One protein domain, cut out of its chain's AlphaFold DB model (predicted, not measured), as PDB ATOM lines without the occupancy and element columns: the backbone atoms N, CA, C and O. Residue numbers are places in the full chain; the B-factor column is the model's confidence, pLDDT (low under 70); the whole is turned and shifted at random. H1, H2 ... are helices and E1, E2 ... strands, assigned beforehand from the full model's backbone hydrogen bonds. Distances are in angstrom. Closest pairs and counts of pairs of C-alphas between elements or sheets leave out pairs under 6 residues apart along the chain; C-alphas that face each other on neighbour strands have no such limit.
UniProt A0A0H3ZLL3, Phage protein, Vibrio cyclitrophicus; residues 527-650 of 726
ATOM      1  N   LYS A 527     -35.426  20.887 -16.174       84.88
ATOM      2  CA  LYS A 527     -36.098  19.792 -16.880       84.88
ATOM      3  C   LYS A 527     -36.807  20.349 -18.116       84.88
ATOM      4  O   LYS A 527     -37.737  21.137 -17.983       84.88
ATOM      5  N   LYS A 528     -36.380  19.922 -19.302       87.50
ATOM      6  CA  LYS A 528     -37.020  20.231 -20.588       87.50
ATOM      7  C   LYS A 528     -37.823  19.025 -21.084       87.50
ATOM      8  O   LYS A 528     -37.474  17.880 -20.775       87.50
ATOM      9  N   GLY A 529     -38.872  19.274 -21.863       85.81
ATOM     10  CA  GLY A 529     -39.582  18.229 -22.593       85.81
ATOM     11  C   GLY A 529     -38.685  17.638 -23.682       85.81
ATOM     12  O   GLY A 529     -37.791  18.310 -24.197       85.81
ATOM     13  N   ARG A 530     -38.877  16.367 -24.027       89.62
ATOM     14  CA  ARG A 530     -38.144  15.719 -25.126       89.62
ATOM     15  C   ARG A 530     -39.130  14.960 -25.983       89.62
ATOM     16  O   ARG A 530     -39.738  14.012 -25.495       89.62
ATOM     17  N   VAL A 531     -39.264  15.378 -27.234       87.75
ATOM     18  CA  VAL A 531     -40.238  14.823 -28.171       87.75
ATOM     19  C   VAL A 531     -39.530  14.343 -29.426       87.75
ATOM     20  O   VAL A 531     -38.512  14.900 -29.838       87.75
ATOM     21  N   LYS A 532     -40.078  13.299 -30.041       87.75
ATOM     22  CA  LYS A 532     -39.727  12.926 -31.408       87.75
ATOM     23  C   LYS A 532     -40.846  13.423 -32.314       87.75
ATOM     24  O   LYS A 532     -41.978  12.982 -32.147       87.75
ATOM     25  N   PHE A 533     -40.536  14.349 -33.214       84.19
ATOM     26  CA  PHE A 533     -41.502  14.956 -34.129       84.19
ATOM     27  C   PHE A 533     -41.175  14.504 -35.555       84.19
ATOM     28  O   PHE A 533     -40.195  14.966 -36.149       84.19
ATOM     29  N   GLY A 534     -41.921  13.519 -36.062       84.75
ATOM     30  CA  GLY A 534     -41.544  12.784 -37.268       84.75
ATOM     31  C   GLY A 534     -40.168  12.118 -37.107       84.75
ATOM     32  O   GLY A 534     -39.960  11.253 -36.251       84.75
ATOM     33  N   ASP A 535     -39.192  12.551 -37.907       85.75
ATOM     34  CA  ASP A 535     -37.813  12.038 -37.873       85.75
ATOM     35  C   ASP A 535     -36.833  12.896 -37.053       85.75
ATOM     36  O   ASP A 535     -35.631  12.616 -37.053       85.75
ATOM     37  N   PHE A 536     -37.316  13.935 -36.368       92.94
ATOM     38  CA  PHE A 536     -36.475  14.903 -35.662       92.94
ATOM     39  C   PHE A 536     -36.569  14.730 -34.143       92.94
ATOM     40  O   PHE A 536     -37.659  14.629 -33.580       92.94
ATOM     41  N   ASP A 537     -35.411  14.719 -33.479       93.56
ATOM     42  CA  ASP A 537     -35.310  14.786 -32.021       93.56
ATOM     43  C   ASP A 537     -35.389  16.264 -31.594       93.56
ATOM     44  O   ASP A 537     -34.521  17.059 -31.964       93.56
ATOM     45  N   VAL A 538     -36.412  16.633 -30.821       95.00
ATOM     46  CA  VAL A 538     -36.677  18.023 -30.415       95.00
ATOM     47  C   VAL A 538     -36.679  18.139 -28.892       95.00
ATOM     48  O   VAL A 538     -37.297  17.339 -28.181       95.00
ATOM     49  N   THR A 539     -35.991  19.152 -28.375       94.56
ATOM     50  CA  THR A 539     -36.063  19.538 -26.964       94.56
ATOM     51  C   THR A 539     -37.094  20.647 -26.811       94.56
ATOM     52  O   THR A 539     -36.971  21.681 -27.451       94.56
ATOM     53  N   ILE A 540     -38.099  20.460 -25.957       93.50
ATOM     54  CA  ILE A 540     -39.135  21.465 -25.701       93.50
ATOM     55  C   ILE A 540     -38.794  22.246 -24.441       93.50
ATOM     56  O   ILE A 540     -38.804  21.709 -23.330       93.50
ATOM     57  N   GLU A 541     -38.509  23.528 -24.620       90.25
ATOM     58  CA  GLU A 541     -38.282  24.459 -23.522       90.25
ATOM     59  C   GLU A 541     -39.606  24.969 -22.974       90.25
ATOM     60  O   GLU A 541     -39.853  24.886 -21.768       90.25
ATOM     61  N   ASN A 542     -40.468  25.421 -23.882       89.31
ATOM     62  CA  ASN A 542     -41.749  26.034 -23.598       89.31
ATOM     63  C   ASN A 542     -42.846  25.281 -24.360       89.31
ATOM     64  O   ASN A 542     -42.941  25.413 -25.582       89.31
ATOM     65  N   PRO A 543     -43.668  24.469 -23.679       86.44
ATOM     66  CA  PRO A 543     -44.792  23.820 -24.336       86.44
ATOM     67  C   PRO A 543     -45.870  24.840 -24.724       86.44
ATOM     68  O   PRO A 543     -45.925  25.946 -24.178       86.44
ATOM     69  N   ILE A 544     -46.743  24.460 -25.655       81.44
ATOM     70  CA  ILE A 544     -47.920  25.247 -26.033       81.44
ATOM     71  C   ILE A 544     -48.715  25.677 -24.791       81.44
ATOM     72  O   ILE A 544     -48.874  24.906 -23.845       81.44
ATOM     73  N   GLY A 545     -49.179  26.926 -24.769       78.19
ATOM     74  CA  GLY A 545     -49.888  27.509 -23.632       78.19
ATOM     75  C   GLY A 545     -48.986  27.982 -22.490       78.19
ATOM     76  O   GLY A 545     -49.456  28.754 -21.660       78.19
ATOM     77  N   SER A 546     -47.702  27.609 -22.451       83.62
ATOM     78  CA  SER A 546     -46.775  28.163 -21.457       83.62
ATOM     79  C   SER A 546     -46.456  29.631 -21.736       83.62
ATOM     80  O   SER A 546     -46.529  30.118 -22.869       83.62
ATOM     81  N   THR A 547     -46.074  30.346 -20.680       83.69
ATOM     82  CA  THR A 547     -45.635  31.737 -20.779       83.69
ATOM     83  C   THR A 547     -44.113  31.798 -20.878       83.69
ATOM     84  O   THR A 547     -43.404  31.344 -19.977       83.69
ATOM     85  N   ARG A 548     -43.602  32.383 -21.965       84.69
ATOM     86  CA  ARG A 548     -42.184  32.706 -22.131       84.69
ATOM     87  C   ARG A 548     -41.968  34.164 -21.745       84.69
ATOM     88  O   ARG A 548     -42.686  35.038 -22.216       84.69
ATOM     89  N   SER A 549     -40.978  34.421 -20.902       82.44
ATOM     90  CA  SER A 549     -40.651  35.766 -20.436       82.44
ATOM     91  C   SER A 549     -39.148  35.999 -20.407       82.44
ATOM     92  O   SER A 549     -38.364  35.061 -20.239       82.44
ATOM     93  N   GLY A 550     -38.753  37.258 -20.556       78.56
ATOM     94  CA  GLY A 550     -37.359  37.677 -20.585       78.56
ATOM     95  C   GLY A 550     -37.205  39.170 -20.325       78.56
ATOM     96  O   GLY A 550     -38.171  39.867 -20.026       78.56
ATOM     97  N   VAL A 551     -35.969  39.652 -20.436       74.44
ATOM     98  CA  VAL A 551     -35.622  41.072 -20.330       74.44
ATOM     99  C   VAL A 551     -34.858  41.450 -21.592       74.44
ATOM    100  O   VAL A 551     -33.912  40.753 -21.955       74.44
ATOM    101  N   SER A 552     -35.286  42.503 -22.288       67.31
ATOM    102  CA  SER A 552     -34.604  43.007 -23.484       67.31
ATOM    103  C   SER A 552     -33.228  43.601 -23.149       67.31
ATOM    104  O   SER A 552     -32.941  43.915 -21.992       67.31
ATOM    105  N   GLU A 553     -32.393  43.850 -24.165       66.69
ATOM    106  CA  GLU A 553     -31.113  44.566 -23.991       66.69
ATOM    107  C   GLU A 553     -31.290  45.962 -23.366       66.69
ATOM    108  O   GLU A 553     -30.415  46.451 -22.654       66.69
ATOM    109  N   SER A 554     -32.455  46.587 -23.571       67.25
ATOM    110  CA  SER A 554     -32.828  47.875 -22.977       67.25
ATOM    111  C   SER A 554     -33.363  47.767 -21.540       67.25
ATOM    112  O   SER A 554     -33.795  48.773 -20.977       67.25
ATOM    113  N   GLY A 555     -33.365  46.570 -20.944       73.44
ATOM    114  CA  GLY A 555     -33.826  46.326 -19.576       73.44
ATOM    115  C   GLY A 555     -35.347  46.230 -19.415       73.44
ATOM    116  O   GLY A 555     -35.832  46.314 -18.290       73.44
ATOM    117  N   VAL A 556     -36.107  46.089 -20.508       75.38
ATOM    118  CA  VAL A 556     -37.575  46.000 -20.467       75.38
ATOM    119  C   VAL A 556     -37.988  44.539 -20.342       75.38
ATOM    120  O   VAL A 556     -37.618  43.711 -21.174       75.38
ATOM    121  N   GLU A 557     -38.752  44.219 -19.300       79.88
ATOM    122  CA  GLU A 557     -39.335  42.888 -19.136       79.88
ATOM    123  C   GLU A 557     -40.433  42.654 -20.182       79.88
ATOM    124  O   GLU A 557     -41.277  43.520 -20.415       79.88
ATOM    125  N   TRP A 558     -40.436  41.473 -20.792       81.25
ATOM    126  CA  TRP A 558     -41.464  41.033 -21.730       81.25
ATOM    127  C   TRP A 558     -41.967  39.642 -21.353       81.25
ATOM    128  O   TRP A 558     -41.259  38.848 -20.726       81.25
ATOM    129  N   SER A 559     -43.213  39.348 -21.720       84.06
ATOM    130  CA  SER A 559     -43.876  38.087 -21.400       84.06
ATOM    131  C   SER A 559     -44.952  37.778 -22.433       84.06
ATOM    132  O   SER A 559     -45.860  38.580 -22.626       84.06
ATOM    133  N   ILE A 560     -44.889  36.599 -23.048       83.19
ATOM    134  CA  ILE A 560     -45.831  36.148 -24.075       83.19
ATOM    135  C   ILE A 560     -46.301  34.720 -23.813       83.19
ATOM    136  O   ILE A 560     -45.512  33.841 -23.460       83.19
ATOM    137  N   LYS A 561     -47.601  34.477 -24.004       84.56
ATOM    138  CA  LYS A 561     -48.177  33.129 -23.969       84.56
ATOM    139  C   LYS A 561     -48.003  32.478 -25.338       84.56
ATOM    140  O   LYS A 561     -48.489  33.008 -26.337       84.56
ATOM    141  N   LEU A 562     -47.298  31.351 -25.384       81.94
ATOM    142  CA  LEU A 562     -47.001  30.674 -26.642       81.94
ATOM    143  C   LEU A 562     -48.218  29.913 -27.171       81.94
ATOM    144  O   LEU A 562     -48.935  29.243 -26.426       81.94
ATOM    145  N   LYS A 563     -48.412  29.983 -28.486       84.75
ATOM    146  CA  LYS A 563     -49.463  29.282 -29.239       84.75
ATOM    147  C   LYS A 563     -48.963  28.005 -29.908       84.75
ATOM    148  O   LYS A 563     -49.750  27.292 -30.518       84.75
ATOM    149  N   ASN A 564     -47.671  27.709 -29.784       90.19
ATOM    150  CA  ASN A 564     -47.029  26.506 -30.302       90.19
ATOM    151  C   ASN A 564     -45.988  26.001 -29.298       90.19
ATOM    152  O   ASN A 564     -45.486  26.776 -28.482       90.19
ATOM    153  N   HIS A 565     -45.630  24.717 -29.376       89.88
ATOM    154  CA  HIS A 565     -44.450  24.229 -28.657       89.88
ATOM    155  C   HIS A 565     -43.198  24.869 -29.242       89.88
ATOM    156  O   HIS A 565     -43.039  24.903 -30.464       89.88
ATOM    157  N   TYR A 566     -42.317  25.328 -28.364       94.12
ATOM    158  CA  TYR A 566     -41.076  26.004 -28.710       94.12
ATOM    159  C   TYR A 566     -39.878  25.362 -28.008       94.12
ATOM    160  O   TYR A 566     -39.941  24.968 -26.835       94.12
ATOM    161  N   GLY A 567     -38.773  25.277 -28.737       93.94
ATOM    162  CA  GLY A 567     -37.489  24.829 -28.225       93.94
ATOM    163  C   GLY A 567     -36.494  24.614 -29.355       93.94
ATOM    164  O   GLY A 567     -36.484  25.386 -30.311       93.94
ATOM    165  N   ASP A 568     -35.692  23.555 -29.266       93.94
ATOM    166  CA  ASP A 568     -34.528  23.353 -30.126       93.94
ATOM    167  C   ASP A 568     -34.482  22.001 -30.858       93.94
ATOM    168  O   ASP A 568     -34.933  20.964 -30.361       93.94
ATOM    169  N   LEU A 569     -33.895  22.005 -32.062       93.12
ATOM    170  CA  LEU A 569     -33.557  20.795 -32.814       93.12
ATOM    171  C   LEU A 569     -32.231  20.210 -32.323       93.12
ATOM    172  O   LEU A 569     -31.160  20.800 -32.502       93.12
ATOM    173  N   GLN A 570     -32.262  18.993 -31.782       90.31
ATOM    174  CA  GLN A 570     -31.059  18.363 -31.245       90.31
ATOM    175  C   GLN A 570     -30.028  18.049 -32.332       90.31
ATOM    176  O   GLN A 570     -30.359  17.704 -33.466       90.31
ATOM    177  N   LYS A 571     -28.745  18.085 -31.943       87.25
ATOM    178  CA  LYS A 571     -27.589  17.784 -32.814       87.25
ATOM    179  C   LYS A 571     -27.478  18.718 -34.028       87.25
ATOM    180  O   LYS A 571     -26.845  18.355 -35.018       87.25
ATOM    181  N   THR A 572     -28.056  19.911 -33.941       90.25
ATOM    182  CA  THR A 572     -27.908  20.970 -34.942       90.25
ATOM    183  C   THR A 572     -27.004  22.083 -34.414       90.25
ATOM    184  O   THR A 572     -26.663  22.112 -33.230       90.25
ATOM    185  N   LYS A 573     -26.558  22.968 -35.311       87.50
ATOM    186  CA  LYS A 573     -25.754  24.138 -34.953       87.50
ATOM    187  C   LYS A 573     -26.212  25.359 -35.748       87.50
ATOM    188  O   LYS A 573     -25.932  25.447 -36.950       87.50
ATOM    189  N   GLY A 574     -26.905  26.256 -35.059       84.56
ATOM    190  CA  GLY A 574     -27.394  27.542 -35.530       84.56
ATOM    191  C   GLY A 574     -26.289  28.568 -35.769       84.56
ATOM    192  O   GLY A 574     -25.090  28.251 -35.770       84.56
ATOM    193  N   ALA A 575     -26.718  29.797 -36.051       79.69
ATOM    194  CA  ALA A 575     -25.844  30.898 -36.447       79.69
ATOM    195  C   ALA A 575     -25.032  31.461 -35.270       79.69
ATOM    196  O   ALA A 575     -23.839  31.742 -35.419       79.69
ATOM    197  N   ASP A 576     -25.668  31.540 -34.106       74.62
ATOM    198  CA  ASP A 576     -25.136  31.929 -32.796       74.62
ATOM    199  C   ASP A 576     -24.230  30.860 -32.155       74.62
ATOM    200  O   ASP A 576     -23.373  31.165 -31.325       74.62
ATOM    201  N   GLY A 577     -24.337  29.613 -32.615       76.94
ATOM    202  CA  GLY A 577     -23.580  28.470 -32.114       76.94
ATOM    203  C   GLY A 577     -24.382  27.543 -31.206       76.94
ATOM    204  O   GLY A 577     -23.875  26.449 -30.926       76.94
ATOM    205  N   ASP A 578     -25.602  27.935 -30.843       83.56
ATOM    206  CA  ASP A 578     -26.579  27.117 -30.135       83.56
ATOM    207  C   ASP A 578     -27.369  26.236 -31.124       83.56
ATOM    208  O   ASP A 578     -27.222  26.360 -32.347       83.56
ATOM    209  N   PRO A 579     -28.117  25.227 -30.649       90.12
ATOM    210  CA  PRO A 579     -29.021  24.449 -31.493       90.12
ATOM    211  C   PRO A 579     -30.062  25.326 -32.212       90.12
ATOM    212  O   PRO A 579     -30.471  26.357 -31.702       90.12
ATOM    213  N   ILE A 580     -30.504  24.911 -33.402       92.62
ATOM    214  CA  ILE A 580     -31.464  25.681 -34.204       92.62
ATOM    215  C   ILE A 580     -32.852  25.649 -33.551       92.62
ATOM    216  O   ILE A 580     -33.389  24.567 -33.292       92.62
ATOM    217  N   ASP A 581     -33.452  26.825 -33.392       95.25
ATOM    218  CA  ASP A 581     -34.786  27.014 -32.834       95.25
ATOM    219  C   ASP A 581     -35.907  26.457 -33.717       95.25
ATOM    220  O   ASP A 581     -35.889  26.570 -34.949       95.25
ATOM    221  N   VAL A 582     -36.937  25.900 -33.077       96.31
ATOM    222  CA  VAL A 582     -38.085  25.300 -33.758       96.31
ATOM    223  C   VAL A 582     -39.411  25.579 -33.051       96.31
ATOM    224  O   VAL A 582     -39.532  25.483 -31.830       96.31
ATOM    225  N   PHE A 583     -40.431  25.865 -33.860       96.44
ATOM    226  CA  PHE A 583     -41.838  25.828 -33.485       96.44
ATOM    227  C   PHE A 583     -42.514  24.616 -34.126       96.44
ATOM    228  O   PHE A 583     -42.345  24.368 -35.324       96.44
ATOM    229  N   LEU A 584     -43.303  23.886 -33.335       92.56
ATOM    230  CA  LEU A 584     -44.042  22.712 -33.803       92.56
ATOM    231  C   LEU A 584     -45.506  23.056 -34.114       92.56
ATOM    232  O   LEU A 584     -46.198  23.677 -33.301       92.56
ATOM    233  N   GLY A 585     -45.958  22.644 -35.296       82.88
ATOM    234  CA  GLY A 585     -47.359  22.639 -35.711       82.88
ATOM    235  C   GLY A 585     -48.037  21.285 -35.481       82.88
ATOM    236  O   GLY A 585     -47.438  20.347 -34.957       82.88
ATOM    237  N   ASP A 586     -49.293  21.179 -35.908       83.19
ATOM    238  CA  ASP A 586     -50.143  20.014 -35.630       83.19
ATOM    239  C   ASP A 586     -49.952  18.856 -36.626       83.19
ATOM    240  O   ASP A 586     -50.659  17.858 -36.546       83.19
ATOM    241  N   ASN A 587     -49.045  18.960 -37.603       79.19
ATOM    242  CA  ASN A 587     -48.842  17.914 -38.606       79.19
ATOM    243  C   ASN A 587     -47.423  17.316 -38.534       79.19
ATOM    244  O   ASN A 587     -46.532  17.774 -39.254       79.19
ATOM    245  N   PRO A 588     -47.180  16.252 -37.742       79.38
ATOM    246  CA  PRO A 588     -45.863  15.608 -37.661       79.38
ATOM    247  C   PRO A 588     -45.378  14.997 -38.987       79.38
ATOM    248  O   PRO A 588     -44.187  14.725 -39.141       79.38
ATOM    249  N   ASN A 589     -46.276  14.837 -39.966       78.69
ATOM    250  CA  ASN A 589     -46.006  14.253 -41.278       78.69
ATOM    251  C   ASN A 589     -45.930  15.297 -42.407       78.69
ATOM    252  O   ASN A 589     -46.015  14.935 -43.580       78.69
ATOM    253  N   ALA A 590     -45.780  16.587 -42.083       82.00
ATOM    254  CA  ALA A 590     -45.668  17.639 -43.090       82.00
ATOM    255  C   ALA A 590     -44.502  17.377 -44.065       82.00
ATOM    256  O   ALA A 590     -43.372  17.105 -43.663       82.00
ATOM    257  N   GLU A 591     -44.763  17.508 -45.369       85.94
ATOM    258  CA  GLU A 591     -43.774  17.228 -46.425       85.94
ATOM    259  C   GLU A 591     -42.650  18.281 -46.509       85.94
ATOM    260  O   GLU A 591     -41.584  18.038 -47.094       85.94
ATOM    261  N   PHE A 592     -42.872  19.456 -45.914       90.88
ATOM    262  CA  PHE A 592     -41.980  20.608 -45.970       90.88
ATOM    263  C   PHE A 592     -41.736  21.197 -44.576       90.88
ATOM    264  O   PHE A 592     -42.632  21.237 -43.737       90.88
ATOM    265  N   ALA A 593     -40.525  21.708 -44.363       95.25
ATOM    266  CA  ALA A 593     -40.198  22.639 -43.291       95.25
ATOM    267  C   ALA A 593     -40.145  24.061 -43.865       95.25
ATOM    268  O   ALA A 593     -39.695  24.258 -45.000       95.25
ATOM    269  N   TYR A 594     -40.571  25.051 -43.084       95.75
ATOM    270  CA  TYR A 594     -40.460  26.460 -43.460       95.75
ATOM    271  C   TYR A 594     -39.407  27.127 -42.582       95.75
ATOM    272  O   TYR A 594     -39.521  27.129 -41.359       95.75
ATOM    273  N   ILE A 595     -38.358  27.648 -43.210       96.31
ATOM    274  CA  ILE A 595     -37.206  28.239 -42.527       96.31
ATOM    275  C   ILE A 595     -37.378  29.747 -42.540       96.31
ATOM    276  O   ILE A 595     -37.399  30.341 -43.616       96.31
ATOM    277  N   VAL A 596     -37.517  30.350 -41.367       95.62
ATOM    278  CA  VAL A 596     -37.535  31.801 -41.204       95.62
ATOM    279  C   VAL A 596     -36.103  32.269 -40.977       95.62
ATOM    280  O   VAL A 596     -35.506  31.947 -39.951       95.62
ATOM    281  N   ASP A 597     -35.574  33.047 -41.920       93.88
ATOM    282  CA  ASP A 597     -34.342  33.815 -41.744       93.88
ATOM    283  C   ASP A 597     -34.680  35.027 -40.853       93.88
ATOM    284  O   ASP A 597     -34.988  36.104 -41.370       93.88
ATOM    285  N   GLN A 598     -34.727  34.854 -39.528       92.56
ATOM    286  CA  GLN A 598     -35.056  35.941 -38.606       92.56
ATOM    287  C   GLN A 598     -33.997  37.040 -38.705       92.56
ATOM    288  O   GLN A 598     -32.800  36.781 -38.859       92.56
ATOM    289  N   VAL A 599     -34.454  38.283 -38.624       91.69
ATOM    290  CA  VAL A 599     -33.597  39.461 -38.618       91.69
ATOM    291  C   VAL A 599     -33.745  40.221 -37.312       91.69
ATOM    292  O   VAL A 599     -34.818  40.250 -36.711       91.69
ATOM    293  N   ASP A 600     -32.673  40.891 -36.917       86.00
ATOM    294  CA  ASP A 600     -32.703  41.845 -35.823       86.00
ATOM    295  C   ASP A 600     -33.678  42.990 -36.157       86.00
ATOM    296  O   ASP A 600     -33.676  43.531 -37.273       86.00
ATOM    297  N   SER A 601     -34.542  43.339 -35.200       79.94
ATOM    298  CA  SER A 601     -35.647  44.276 -35.444       79.94
ATOM    299  C   SER A 601     -35.155  45.687 -35.777       79.94
ATOM    300  O   SER A 601     -35.803  46.371 -36.571       79.94
ATOM    301  N   ASP A 602     -33.993  46.083 -35.252       78.88
ATOM    302  CA  ASP A 602     -33.425  47.417 -35.452       78.88
ATOM    303  C   ASP A 602     -32.499  47.470 -36.673       78.88
ATOM    304  O   ASP A 602     -32.684  48.273 -37.591       78.88
ATOM    305  N   SER A 603     -31.487  46.603 -36.717       82.81
ATOM    306  CA  SER A 603     -30.450  46.627 -37.751       82.81
ATOM    307  C   SER A 603     -30.855  45.938 -39.052       82.81
ATOM    308  O   SER A 603     -30.145  46.076 -40.053       82.81
ATOM    309  N   ARG A 604     -31.971  45.190 -39.048       84.81
ATOM    310  CA  ARG A 604     -32.453  44.345 -40.156       84.81
ATOM    311  C   ARG A 604     -31.443  43.293 -40.618       84.81
ATOM    312  O   ARG A 604     -31.647  42.680 -41.661       84.81
ATOM    313  N   LYS A 605     -30.351  43.075 -39.885       87.56
ATOM    314  CA  LYS A 605     -29.351  42.061 -40.225       87.56
ATOM    315  C   LYS A 605     -29.864  40.684 -39.844       87.56
ATOM    316  O   LYS A 605     -30.623  40.554 -38.893       87.56
ATOM    317  N   PHE A 606     -29.420  39.675 -40.590       89.31
ATOM    318  CA  PHE A 606     -29.680  38.286 -40.239       89.31
ATOM    319  C   PHE A 606     -29.193  38.008 -38.815       89.31
ATOM    320  O   PHE A 606     -28.048  38.321 -38.484       89.31
ATOM    321  N   ASP A 607     -30.095  37.448 -38.023       88.62
ATOM    322  CA  ASP A 607     -29.914  37.140 -36.612       88.62
ATOM    323  C   ASP A 607     -29.767  35.622 -36.459       88.62
ATOM    324  O   ASP A 607     -28.668  35.103 -36.247       88.62
ATOM    325  N   GLU A 608     -30.846  34.887 -36.723       91.56
ATOM    326  CA  GLU A 608     -30.901  33.442 -36.527       91.56
ATOM    327  C   GLU A 608     -31.925  32.755 -37.444       91.56
ATOM    328  O   GLU A 608     -32.739  33.388 -38.118       91.56
ATOM    329  N   HIS A 609     -31.892  31.423 -37.458       94.19
ATOM    330  CA  HIS A 609     -32.882  30.603 -38.154       94.19
ATOM    331  C   HIS A 609     -33.961  30.151 -37.182       94.19
ATOM    332  O   HIS A 609     -33.638  29.515 -36.182       94.19
ATOM    333  N   LYS A 610     -35.235  30.366 -37.525       95.00
ATOM    334  CA  LYS A 610     -36.363  29.744 -36.817       95.00
ATOM    335  C   LYS A 610     -37.121  28.798 -37.724       95.00
ATOM    336  O   LYS A 610     -37.618  29.178 -38.784       95.00
ATOM    337  N   ILE A 611     -37.197  27.541 -37.311       97.19
ATOM    338  CA  ILE A 611     -37.825  26.489 -38.101       97.19
ATOM    339  C   ILE A 611     -39.290  26.374 -37.712       97.19
ATOM    340  O   ILE A 611     -39.623  26.128 -36.559       97.19
ATOM    341  N   MET A 612     -40.172  26.482 -38.695       97.00
ATOM    342  CA  MET A 612     -41.585  26.168 -38.544       97.00
ATOM    343  C   MET A 612     -41.799  24.754 -39.091       97.00
ATOM    344  O   MET A 612     -41.839  24.541 -40.310       97.00
ATOM    345  N   LEU A 613     -41.876  23.773 -38.189       94.69
ATOM    346  CA  LEU A 613     -41.967  22.351 -38.518       94.69
ATOM    347  C   LEU A 613     -43.383  21.828 -38.253       94.69
ATOM    348  O   LEU A 613     -43.939  22.051 -37.186       94.69
ATOM    349  N   GLY A 614     -43.959  21.109 -39.216       86.38
ATOM    350  CA  GLY A 614     -45.288  20.511 -39.066       86.38
ATOM    351  C   GLY A 614     -46.466  21.422 -39.417       86.38
ATOM    352  O   GLY A 614     -47.536  21.298 -38.826       86.38
ATOM    353  N   PHE A 615     -46.263  22.341 -40.366       85.81
ATOM    354  CA  PHE A 615     -47.297  23.228 -40.909       85.81
ATOM    355  C   PHE A 615     -47.635  22.832 -42.350       85.81
ATOM    356  O   PHE A 615     -46.740  22.497 -43.127       85.81
ATOM    357  N   ASP A 616     -48.912  22.911 -42.727       79.12
ATOM    358  CA  ASP A 616     -49.379  22.481 -44.055       79.12
ATOM    359  C   ASP A 616     -49.009  23.480 -45.165       79.12
ATOM    360  O   ASP A 616     -48.773  23.099 -46.316       79.12
ATOM    361  N   GLY A 617     -48.871  24.764 -44.822       73.69
ATOM    362  CA  GLY A 617     -48.578  25.843 -45.763       73.69
ATOM    363  C   GLY A 617     -47.643  26.921 -45.211       73.69
ATOM    364  O   GLY A 617     -47.548  27.138 -44.003       73.69
ATOM    365  N   GLU A 618     -46.996  27.664 -46.115       80.94
ATOM    366  CA  GLU A 618     -46.138  28.809 -45.768       80.94
ATOM    367  C   GLU A 618     -46.926  29.894 -45.026       80.94
ATOM    368  O   GLU A 618     -46.462  30.449 -44.032       80.94
ATOM    369  N   SER A 619     -48.160  30.150 -45.467       69.69
ATOM    370  CA  SER A 619     -49.071  31.086 -44.811       69.69
ATOM    371  C   SER A 619     -49.389  30.674 -43.374       69.69
ATOM    372  O   SER A 619     -49.570  31.544 -42.525       69.69
ATOM    373  N   ASP A 620     -49.473  29.374 -43.084       66.38
ATOM    374  CA  ASP A 620     -49.786  28.858 -41.745       66.38
ATOM    375  C   ASP A 620     -48.570  28.974 -40.832       66.38
ATOM    376  O   ASP A 620     -48.683  29.502 -39.728       66.38
ATOM    377  N   ALA A 621     -47.395  28.606 -41.347       78.19
ATOM    378  CA  ALA A 621     -46.114  28.828 -40.687       78.19
ATOM    379  C   ALA A 621     -45.892  30.317 -40.359       78.19
ATOM    380  O   ALA A 621     -45.521  30.659 -39.240       78.19
ATOM    381  N   LYS A 622     -46.191  31.227 -41.295       84.94
ATOM    382  CA  LYS A 622     -46.071  32.676 -41.079       84.94
ATOM    383  C   LYS A 622     -47.028  33.188 -40.000       84.94
ATOM    384  O   LYS A 622     -46.627  33.998 -39.166       84.94
ATOM    385  N   ARG A 623     -48.285  32.726 -39.993       79.44
ATOM    386  CA  ARG A 623     -49.259  33.090 -38.945       79.44
ATOM    387  C   ARG A 623     -48.845  32.552 -37.578       79.44
ATOM    388  O   ARG A 623     -48.935  33.287 -36.600       79.44
ATOM    389  N   ALA A 624     -48.364  31.311 -37.518       77.38
ATOM    390  CA  ALA A 624     -47.868  30.706 -36.288       77.38
ATOM    391  C   ALA A 624     -46.641  31.445 -35.747       77.38
ATOM    392  O   ALA A 624     -46.595  31.735 -34.558       77.38
ATOM    393  N   TYR A 625     -45.699  31.835 -36.614       90.06
ATOM    394  CA  TYR A 625     -44.550  32.651 -36.225       90.06
ATOM    395  C   TYR A 625     -45.019  33.931 -35.525       90.06
ATOM    396  O   TYR A 625     -44.778  34.086 -34.334       90.06
ATOM    397  N   PHE A 626     -45.795  34.790 -36.197       85.75
ATOM    398  CA  PHE A 626     -46.294  36.033 -35.588       85.75
ATOM    399  C   PHE A 626     -47.174  35.812 -34.354       85.75
ATOM    400  O   PHE A 626     -47.193  36.654 -33.465       85.75
ATOM    401  N   GLY A 627     -47.890  34.689 -34.273       81.56
ATOM    402  CA  GLY A 627     -48.718  34.345 -33.120       81.56
ATOM    403  C   GLY A 627     -47.940  34.111 -31.821       81.56
ATOM    404  O   GLY A 627     -48.567  34.098 -30.764       81.56
ATOM    405  N   ASN A 628     -46.616  33.940 -31.903       84.31
ATOM    406  CA  ASN A 628     -45.707  33.737 -30.774       84.31
ATOM    407  C   ASN A 628     -44.814  34.965 -30.487       84.31
ATOM    408  O   ASN A 628     -43.874  34.849 -29.702       84.31
ATOM    409  N   TYR A 629     -45.109  36.127 -31.088       85.31
ATOM    410  CA  TYR A 629     -44.447  37.411 -30.814       85.31
ATOM    411  C   TYR A 629     -45.453  38.530 -30.528       85.31
ATOM    412  O   TYR A 629     -46.640  38.418 -30.840       85.31
ATOM    413  N   ASP A 630     -44.962  39.625 -29.946       80.12
ATOM    414  CA  ASP A 630     -45.768  40.809 -29.666       80.12
ATOM    415  C   ASP A 630     -46.292  41.483 -30.939       80.12
ATOM    416  O   ASP A 630     -45.703  41.430 -32.027       80.12
ATOM    417  N   GLN A 631     -47.421  42.175 -30.784       73.44
ATOM    418  CA  GLN A 631     -48.037  42.927 -31.866       73.44
ATOM    419  C   GLN A 631     -47.068  43.998 -32.391       73.44
ATOM    420  O   GLN A 631     -46.627  44.875 -31.654       73.44
ATOM    421  N   GLY A 632     -46.768  43.940 -33.689       74.50
ATOM    422  CA  GLY A 632     -45.828  44.856 -34.341       74.50
ATOM    423  C   GLY A 632     -44.401  44.321 -34.483       74.50
ATOM    424  O   GLY A 632     -43.578  45.028 -35.063       74.50
ATOM    425  N   TRP A 633     -44.117  43.090 -34.035       84.12
ATOM    426  CA  TRP A 633     -42.833  42.410 -34.235       84.12
ATOM    427  C   TRP A 633     -42.330  42.508 -35.681       84.12
ATOM    428  O   TRP A 633     -43.028  42.129 -36.623       84.12
ATOM    429  N   GLN A 634     -41.102  43.008 -35.853       85.38
ATOM    430  CA  GLN A 634     -40.486  43.206 -37.167       85.38
ATOM    431  C   GLN A 634     -39.435  42.147 -37.506       85.38
ATOM    432  O   GLN A 634     -38.939  42.149 -38.624       85.38
ATOM    433  N   GLY A 635     -39.108  41.210 -36.614       86.50
ATOM    434  CA  GLY A 635     -38.009  40.264 -36.848       86.50
ATOM    435  C   GLY A 635     -38.241  39.232 -37.957       86.50
ATOM    436  O   GLY A 635     -37.332  38.481 -38.295       86.50
ATOM    437  N   LEU A 636     -39.423  39.194 -38.584       89.69
ATOM    438  CA  LEU A 636     -39.636  38.337 -39.748       89.69
ATOM    439  C   LEU A 636     -38.766  38.805 -40.933       89.69
ATOM    440  O   LEU A 636     -38.976  39.888 -41.489       89.69
ATOM    441  N   GLY A 637     -37.819  37.960 -41.346       90.00
ATOM    442  CA  GLY A 637     -37.124  38.076 -42.627       90.00
ATOM    443  C   GLY A 637     -37.754  37.193 -43.705       90.00
ATOM    444  O   GLY A 637     -38.976  37.134 -43.850       90.00
ATOM    445  N   ALA A 638     -36.922  36.529 -44.504       88.75
ATOM    446  CA  ALA A 638     -37.401  35.677 -45.589       88.75
ATOM    447  C   ALA A 638     -37.856  34.304 -45.065       88.75
ATOM    448  O   ALA A 638     -37.268  33.766 -44.128       88.75
ATOM    449  N   ILE A 639     -38.896  33.728 -45.677       91.56
ATOM    450  CA  ILE A 639     -39.351  32.365 -45.384       91.56
ATOM    451  C   ILE A 639     -38.982  31.474 -46.566       91.56
ATOM    452  O   ILE A 639     -39.434  31.700 -47.686       91.56
ATOM    453  N   THR A 640     -38.175  30.442 -46.329       93.50
ATOM    454  CA  THR A 640     -37.843  29.443 -47.348       93.50
ATOM    455  C   THR A 640     -38.603  28.146 -47.103       93.50
ATOM    456  O   THR A 640     -38.373  27.457 -46.110       93.50
ATOM    457  N   LYS A 641     -39.451  27.755 -48.059       93.88
ATOM    458  CA  LYS A 641     -40.046  26.414 -48.116       93.88
ATOM    459  C   LYS A 641     -38.987  25.380 -48.515       93.88
ATOM    460  O   LYS A 641     -38.423  25.448 -49.608       93.88
ATOM    461  N   MET A 642     -38.745  24.384 -47.665       92.88
ATOM    462  CA  MET A 642     -37.749  23.337 -47.899       92.88
ATOM    463  C   MET A 642     -38.352  21.932 -47.733       92.88
ATOM    464  O   MET A 642     -38.904  21.637 -46.678       92.88
ATOM    465  N   PRO A 643     -38.233  21.024 -48.723       94.00
ATOM    466  CA  PRO A 643     -38.667  19.633 -48.559       94.00
ATOM    467  C   PRO A 643     -37.932  18.942 -47.403       94.00
ATOM    468  O   PRO A 643     -36.715  19.109 -47.284       94.00
ATOM    469  N   ILE A 644     -38.620  18.107 -46.613       92.50
ATOM    470  CA  ILE A 644     -38.034  17.440 -45.430       92.50
ATOM    471  C   ILE A 644     -36.752  16.662 -45.755       92.50
ATOM    472  O   ILE A 644     -35.787  16.713 -44.994       92.50
ATOM    473  N   ALA A 645     -36.688  15.990 -46.908       89.81
ATOM    474  CA  ALA A 645     -35.484  15.273 -47.337       89.81
ATOM    475  C   ALA A 645     -34.264  16.202 -47.494       89.81
ATOM    476  O   ALA A 645     -33.162  15.856 -47.078       89.81
ATOM    477  N   LYS A 646     -34.465  17.405 -48.047       91.88
ATOM    478  CA  LYS A 646     -33.414  18.420 -48.192       91.88
ATOM    479  C   LYS A 646     -33.093  19.075 -46.848       91.88
ATOM    480  O   LYS A 646     -31.924  19.297 -46.549       91.88
ATOM    481  N   PHE A 647     -34.113  19.331 -46.033       94.38
ATOM    482  CA  PHE A 647     -33.963  19.903 -44.697       94.38
ATOM    483  C   PHE A 647     -33.100  19.021 -43.784       94.38
ATOM    484  O   PHE A 647     -32.190  19.527 -43.133       94.38
ATOM    485  N   LYS A 648     -33.286  17.695 -43.824       92.31
ATOM    486  CA  LYS A 648     -32.445  16.723 -43.098       92.31
ATOM    487  C   LYS A 648     -30.966  16.803 -43.458       92.31
ATOM    488  O   LYS A 648     -30.124  16.592 -42.591       92.31
ATOM    489  N   GLU A 649     -30.634  17.066 -44.719       90.81
ATOM    490  CA  GLU A 649     -29.241  17.266 -45.134       90.81
ATOM    491  C   GLU A 649     -28.729  18.648 -44.725       90.81
ATOM    492  O   GLU A 649     -27.596  18.778 -44.265       90.81
ATOM    493  N   TRP A 650     -29.578  19.671 -44.833       90.56
ATOM    494  CA  TRP A 650     -29.251  21.047 -44.476       90.56
ATOM    495  C   TRP A 650     -28.834  21.163 -43.000       90.56
ATOM    496  O   TRP A 650     -27.724  21.617 -42.713       90.56
TER     497      TRP A 650
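Overview. This is residues 527 to 650 of the 726 residues of the protein "Phage protein" of Vibrio cyclitrophicus (UniProt A0A0H3ZLL3). One strongly twisted sheet of seven strands runs through the body, with H1 across one face over E8 and E7 and the short H2 standing up from the opposite face at E7. A separate two-stranded hairpin, E3 and E4, comes between E2 and E5 along the chain and reaches away from the sheet. The printed part has 124 residues, with nine named strands and two named helices in the order E1 E2 E3 E4 E5 E6 E7 E8 H1 E9 H2; the class is mixed, helices and strands. The large sheet has the order E1, E2, E5, E6, E8, E7, E9 and is mixed, with E6 and E8 parallel. The whole is compact and rounded, with a radius of gyration of the C-alphas of 14.0 A and spans of 41 by 32 by 28 A.

Along the chain. E1, residues 529 to 533, begins at C-alpha 529 at (-39.582, 18.229, -22.593). E2 is residues 536 to 542, 17.2 A long. E3 is residues 547 to 551, E4 residues 557 to 561, E5 residues 565 to 569 and E6 residues 581 to 584. E7, residues 592 to 599, is 21.9 A long, and E8, residues 606 to 613, is 20.2 A. H1 is residues 618 to 627, 14.0 A long. E9 is residues 639 to 643, and H2, residues 644 to 650, ends at C-alpha 650 at (-29.251, 21.047, -44.476).

Arrangement. E1 is an edge strand and forms a hairpin with E2, with N 531 and O 538 2.9 A apart. E2 and E5 are antiparallel, with N 539 and O 568 at 2.9 A. E5 and E6 form a hairpin, with N 582 and O 567 at 2.8 A. E6 and E8 are parallel at 27 degrees, with N 583 and O 611 at 2.8 A. E7 and E8 form a hairpin, with N 596 and O 610 at 2.8 A; E9, the other edge strand, is antiparallel to E7, with N 593 and O 642 at 2.8 A. E8, H1 and E9 make a split strand-helix-strand unit, two strands running the same way with E7 between them in the sheet, and its crossover is right-handed. H1 is on the sheet at a height of 8.9 A, at 65 degrees to E8 on the local plane; its closest C-alphas to E8 are Ala 621 and Met 612, 5.7 A. H2 has a height of 6.8 A; its closest C-alphas to E7 are Ile 644 and Phe 592, 5.1 A. In the hairpin E3 and E4, N 548 and O 560 are 2.8 A apart; E4 and E5 are apart. Each O i to N i+4 pair in H1 is within hydrogen-bond range, and 2 of 3 in H2.

Size, cuts and confidence. The two C-alphas farthest apart are those of Gly 555 and Ala 645, 41.7 A. The printed part has no cut, and its long links are E5 to E6 and H1 to E9, with 11 residues each. The mean pLDDT of the printed part is 86.2, and residues 552 to 554 and 619 to 620 are under 70.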